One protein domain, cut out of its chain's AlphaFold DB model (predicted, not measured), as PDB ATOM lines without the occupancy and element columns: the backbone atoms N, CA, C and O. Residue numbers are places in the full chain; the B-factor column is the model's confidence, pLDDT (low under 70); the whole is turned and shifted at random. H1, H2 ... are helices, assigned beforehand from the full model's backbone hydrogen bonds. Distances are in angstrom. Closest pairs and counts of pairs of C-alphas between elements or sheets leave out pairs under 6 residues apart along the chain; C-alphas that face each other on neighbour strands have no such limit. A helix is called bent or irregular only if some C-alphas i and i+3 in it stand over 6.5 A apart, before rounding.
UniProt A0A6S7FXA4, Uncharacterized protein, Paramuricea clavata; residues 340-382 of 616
ATOM      1  N   LYS A 340     240.940 229.756 303.194       86.12
ATOM      2  CA  LYS A 340     240.924 228.982 304.446       86.12
ATOM      3  C   LYS A 340     242.319 228.859 305.077       86.12
ATOM      4  O   LYS A 340     242.408 228.682 306.282       86.12
ATOM      5  N   HIS A 341     243.376 229.005 304.276       87.75
ATOM      6  CA  HIS A 341     244.770 228.993 304.713       87.75
ATOM      7  C   HIS A 341     245.356 230.399 304.884       87.75
ATOM      8  O   HIS A 341     246.554 230.523 305.053       87.75
ATOM      9  N   LYS A 342     244.546 231.470 304.876       90.19
ATOM     10  CA  LYS A 342     245.042 232.863 304.915       90.19
ATOM     11  C   LYS A 342     245.984 233.197 306.084       90.19
ATOM     12  O   LYS A 342     246.716 234.171 305.999       90.19
ATOM     13  N   ASN A 343     245.899 232.439 307.178       91.19
ATOM     14  CA  ASN A 343     246.696 232.639 308.388       91.19
ATOM     15  C   ASN A 343     247.957 231.751 308.413       91.19
ATOM     16  O   ASN A 343     248.724 231.809 309.368       91.19
ATOM     17  N   GLU A 344     248.147 230.900 307.405       90.56
ATOM     18  CA  GLU A 344     249.270 229.970 307.314       90.56
ATOM     19  C   GLU A 344     250.481 230.649 306.676       90.56
ATOM     20  O   GLU A 344     250.340 231.416 305.725       90.56
ATOM     21  N   LYS A 345     251.690 230.317 307.138       90.25
ATOM     22  CA  LYS A 345     252.938 230.940 306.646       90.25
ATOM     23  C   LYS A 345     253.188 230.729 305.149       90.25
ATOM     24  O   LYS A 345     253.854 231.538 304.522       90.25
ATOM     25  N   TYR A 346     252.671 229.639 304.585       86.62
ATOM     26  CA  TYR A 346     252.821 229.293 303.169       86.62
ATOM     27  C   TYR A 346     251.756 229.933 302.264       86.62
ATOM     28  O   TYR A 346     251.729 229.665 301.061       86.62
ATOM     29  N   TYR A 347     250.818 230.706 302.818       88.69
ATOM     30  CA  TYR A 347     249.770 231.337 302.029       88.69
ATOM     31  C   TYR A 347     250.310 232.545 301.268       88.69
ATOM     32  O   TYR A 347     250.754 233.525 301.856       88.69
ATOM     33  N   ILE A 348     250.179 232.496 299.946       89.62
ATOM     34  CA  ILE A 348     250.612 233.539 299.006       89.62
ATOM     35  C   ILE A 348     249.438 234.034 298.148       89.62
ATOM     36  O   ILE A 348     249.602 234.580 297.059       89.62
ATOM     37  N   GLY A 349     248.203 233.842 298.627       86.69
ATOM     38  CA  GLY A 349     246.985 234.256 297.921       86.69
ATOM     39  C   GLY A 349     246.858 235.759 297.690       86.69
ATOM     40  O   GLY A 349     246.110 236.158 296.797       86.69
ATOM     41  N   ASN A 350     247.593 236.576 298.445       87.69
ATOM     42  CA  ASN A 350     247.624 238.028 298.265       87.69
ATOM     43  C   ASN A 350     248.392 238.435 296.994       87.69
ATOM     44  O   ASN A 350     247.993 239.385 296.327       87.69
ATOM     45  N   ASP A 351     249.396 237.654 296.586       89.06
ATOM     46  CA  ASP A 351     250.231 237.915 295.403       89.06
ATOM     47  C   ASP A 351     249.655 237.326 294.110       89.06
ATOM     48  O   ASP A 351     250.291 237.338 293.052       89.06
ATOM     49  N   MET A 352     248.423 236.810 294.162       86.69
ATOM     50  CA  MET A 352     247.778 236.181 293.014       86.69
ATOM     51  C   MET A 352     247.713 237.080 291.764       86.69
ATOM     52  O   MET A 352     247.992 236.559 290.685       86.69
ATOM     53  N   PRO A 353     247.411 238.394 291.845       88.00
ATOM     54  CA  PRO A 353     247.435 239.276 290.672       88.00
ATOM     55  C   PRO A 353     248.825 239.384 290.021       88.00
ATOM     56  O   PRO A 353     248.946 239.372 288.793       88.00
ATOM     57  N   THR A 354     249.877 239.448 290.841       89.62
ATOM     58  CA  THR A 354     251.276 239.493 290.392       89.62
ATOM     59  C   THR A 354     251.651 238.205 289.667       89.62
ATOM     60  O   THR A 354     252.194 238.242 288.562       89.62
ATOM     61  N   LEU A 355     251.310 237.055 290.253       87.19
ATOM     62  CA  LEU A 355     251.547 235.740 289.656       87.19
ATOM     63  C   LEU A 355     250.753 235.535 288.362       87.19
ATOM     64  O   LEU A 355     251.300 235.007 287.399       87.19
ATOM     65  N   ASP A 356     249.496 235.984 288.314       88.25
ATOM     66  CA  ASP A 356     248.661 235.918 287.111       88.25
ATOM     67  C   ASP A 356     249.282 236.714 285.960       88.25
ATOM     68  O   ASP A 356     249.334 236.240 284.828       88.25
ATOM     69  N   THR A 357     249.823 237.894 286.273       88.44
ATOM     70  CA  THR A 357     250.500 238.764 285.306       88.44
ATOM     71  C   THR A 357     251.802 238.136 284.815       88.44
ATOM     72  O   THR A 357     252.041 238.090 283.609       88.44
ATOM     73  N   ARG A 358     252.629 237.591 285.720       88.69
ATOM     74  CA  ARG A 358     253.849 236.851 285.350       88.69
ATOM     75  C   ARG A 358     253.521 235.660 284.447       88.69
ATOM     76  O   ARG A 358     254.128 235.518 283.392       88.69
ATOM     77  N   LEU A 359     252.510 234.864 284.804       84.06
ATOM     78  CA  LEU A 359     252.087 233.702 284.020       84.06
ATOM     79  C   LEU A 359     251.517 234.094 282.648       84.06
ATOM     80  O   LEU A 359     251.816 233.436 281.656       84.06
ATOM     81  N   ALA A 360     250.722 235.165 282.573       82.31
ATOM     82  CA  ALA A 360     250.181 235.681 281.315       82.31
ATOM     83  C   ALA A 360     251.273 236.230 280.378       82.31
ATOM     84  O   ALA A 360     251.090 236.242 279.159       82.31
ATOM     85  N   ASN A 361     252.408 236.656 280.940       83.81
ATOM     86  CA  ASN A 361     253.575 237.110 280.190       83.81
ATOM     87  C   ASN A 361     254.480 235.960 279.717       83.81
ATOM     88  O   ASN A 361     255.311 236.183 278.833       83.81
ATOM     89  N   CYS A 362     254.313 234.740 280.240       83.50
ATOM     90  CA  CYS A 362     255.028 233.567 279.746       83.50
ATOM     91  C   CYS A 362     254.576 233.230 278.319       83.50
ATOM     92  O   CYS A 362     253.409 232.924 278.064       83.50
ATOM     93  N   LYS A 363     255.526 233.248 277.383       83.12
ATOM     94  CA  LYS A 363     255.296 232.943 275.967       83.12
ATOM     95  C   LYS A 363     255.999 231.635 275.627       83.12
ATOM     96  O   LYS A 363     257.211 231.656 275.438       83.12
ATOM     97  N   PRO A 364     255.286 230.502 275.567       80.44
ATOM     98  CA  PRO A 364     255.916 229.241 275.214       80.44
ATOM     99  C   PRO A 364     256.247 229.187 273.709       80.44
ATOM    100  O   PRO A 364     255.642 229.932 272.930       80.44
ATOM    101  N   PRO A 365     257.153 228.300 273.267       73.38
ATOM    102  CA  PRO A 365     257.375 228.042 271.845       73.38
ATOM    103  C   PRO A 365     256.106 227.575 271.115       73.38
ATOM    104  O   PRO A 365     255.154 227.088 271.725       73.38
ATOM    105  N   ASP A 366     256.085 227.696 269.789       68.12
ATOM    106  CA  ASP A 366     254.906 227.426 268.949       68.12
ATOM    107  C   ASP A 366     254.461 225.961 268.944       68.12
ATOM    108  O   ASP A 366     253.291 225.676 268.681       68.12
ATOM    109  N   PHE A 367     255.359 225.023 269.248       63.62
ATOM    110  CA  PHE A 367     254.992 223.612 269.389       63.62
ATOM    111  C   PHE A 367     254.147 223.352 270.652       63.62
ATOM    112  O   PHE A 367     253.441 222.346 270.734       63.62
ATOM    113  N   ILE A 368     254.129 224.284 271.614       64.44
ATOM    114  CA  ILE A 368     253.240 224.236 272.777       64.44
ATOM    115  C   ILE A 368     251.908 224.894 272.409       64.44
ATOM    116  O   ILE A 368     251.709 226.104 272.512       64.44
ATOM    117  N   SER A 369     250.954 224.064 271.993       61.75
ATOM    118  CA  SER A 369     249.638 224.515 271.516       61.75
ATOM    119  C   SER A 369     248.752 225.171 272.586       61.75
ATOM    120  O   SER A 369     247.876 225.976 272.258       61.75
ATOM    121  N   ARG A 370     248.942 224.829 273.868       66.12
ATOM    122  CA  ARG A 370     248.140 225.348 274.986       66.12
ATOM    123  C   ARG A 370     248.895 226.449 275.717       66.12
ATOM    124  O   ARG A 370     249.888 226.191 276.385       66.12
ATOM    125  N   LEU A 371     248.376 227.667 275.624       74.88
ATOM    126  CA  LEU A 371     248.929 228.820 276.327       74.88
ATOM    127  C   LEU A 371     248.594 228.779 277.827       74.88
ATOM    128  O   LEU A 371     247.545 228.232 278.200       74.88
ATOM    129  N   PRO A 372     249.435 229.393 278.680       78.00
ATOM    130  CA  PRO A 372     249.108 229.597 280.083       78.00
ATOM    131  C   PRO A 372     247.751 230.293 280.247       78.00
ATOM    132  O   PRO A 372     247.392 231.199 279.492       78.00
ATOM    133  N   ARG A 373     246.971 229.834 281.226       79.56
ATOM    134  CA  ARG A 373     245.636 230.359 281.543       79.56
ATOM    135  C   ARG A 373     245.686 231.212 282.801       79.56
ATOM    136  O   ARG A 373     246.515 230.959 283.669       79.56
ATOM    137  N   SER A 374     244.765 232.167 282.916       82.38
ATOM    138  CA  SER A 374     244.683 233.029 284.097       82.38
ATOM    139  C   SER A 374     244.327 232.201 285.336       82.38
ATOM    140  O   SER A 374     243.280 231.551 285.395       82.38
ATOM    141  N   LEU A 375     245.184 232.256 286.348       80.56
ATOM    142  CA  LEU A 375     244.968 231.713 287.682       80.56
ATOM    143  C   LEU A 375     243.777 232.390 288.365       80.56
ATOM    144  O   LEU A 375     243.039 231.735 289.095       80.56
ATOM    145  N   VAL A 376     243.520 233.672 288.104       79.00
ATOM    146  CA  VAL A 376     242.365 234.364 288.702       79.00
ATOM    147  C   VAL A 376     241.046 233.848 288.119       79.00
ATOM    148  O   VAL A 376     240.097 233.581 288.860       79.00
ATOM    149  N   LYS A 377     240.968 233.677 286.792       77.56
ATOM    150  CA  LYS A 377     239.714 233.305 286.108       77.56
ATOM    151  C   LYS A 377     239.451 231.802 286.109       77.56
ATOM    152  O   LYS A 377     238.313 231.376 286.329       77.56
ATOM    153  N   ASP A 378     240.495 231.008 285.882       75.44
ATOM    154  CA  ASP A 378     240.350 229.601 285.507       75.44
ATOM    155  C   ASP A 378     240.679 228.617 286.639       75.44
ATOM    156  O   ASP A 378     240.310 227.442 286.554       75.44
ATOM    157  N   ARG A 379     241.287 229.073 287.744       71.88
ATOM    158  CA  ARG A 379     241.619 228.204 288.892       71.88
ATOM    159  C   ARG A 379     240.396 227.541 289.510       71.88
ATOM    160  O   ARG A 379     240.495 226.420 289.984       71.88
ATOM    161  N   LYS A 380     239.217 228.170 289.478       65.56
ATOM    162  CA  LYS A 380     237.977 227.562 290.005       65.56
ATOM    163  C   LYS A 380     237.596 226.243 289.316       65.56
ATOM    164  O   LYS A 380     236.882 225.430 289.895       65.56
ATOM    165  N   TYR A 381     238.074 226.014 288.091       62.66
ATOM    166  CA  TYR A 381     237.886 224.745 287.385       62.66
ATOM    167  C   TYR A 381     238.861 223.660 287.869       62.66
ATOM    168  O   TYR A 381     238.686 222.477 287.572       62.66
ATOM    169  N   TRP A 382     239.873 224.030 288.652       60.38
ATOM    170  CA  TRP A 382     240.853 223.123 289.226       60.38
ATOM    171  C   TRP A 382     240.317 222.617 290.578       60.38
ATOM    172  O   TRP A 382     240.576 223.189 291.625       60.38
TER     173      TRP A 382
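AT A GLANCE: This is residues 340 to 382 of the 616 residues of an uncharacterized protein of Paramuricea clavata (UniProt A0A6S7FXA4). A longer helix, H1, lies along the long axis, and the chain then folds back in a wide loop to bring a short helix, H2, to the side of H1, pointing away from it like the stem of a T. Residues 343 to 348 stick out before H1, and residues 365 to 370 stick out at the turn of the loop. The printed part has 43 residues with two named helices, H1 then H2, and no named strand. The class is all helix, though under half of the residues, 20 of the 43, are in named elements. The whole is loose, with a radius of gyration of the C-alphas of 12.9 A, and a rod in outline, spanning 41 by 20 by 14 A.

IN THESE COORDINATES: The printed part begins at Lys 340, with its C-alpha at (240.924, 228.982, 304.446). H1, residues 349 to 361, measures 19.1 A from C-alpha 349 at (246.985, 234.256, 297.921) to C-alpha 361. It is irregular: C-alphas 350 and 353 are 7.7 A apart. H2, residues 375 to 381, measures 9.9 A and ends with C-alpha 381 at (237.886, 224.745, 287.385). It is irregular too: C-alphas 377 and 380 are 7.2 A apart.

HOW THE PARTS SIT: H1 touches H2 with residues 352 to 356 alone. Their closest C-alphas are those of Asp 356 and Leu 375, 5.6 A apart. Their lines are about perpendicular, at 79 degrees. Of the O i to N i+4 pairs, 7 of 9 in H1 and 1 of 3 in H2 are within hydrogen-bond range; in H2, 1 of 4 O i to N i+3 pairs is within range.

THE WHOLE: The two C-alphas farthest apart, those of Asn 343 and Phe 367, are 40.9 A apart. The printed part has no cut. The link from H1 to H2, residues 362 to 374, is long. The mean pLDDT of the printed part is 80.6, and residues 366 to 370 and 380 to 382 are under 70.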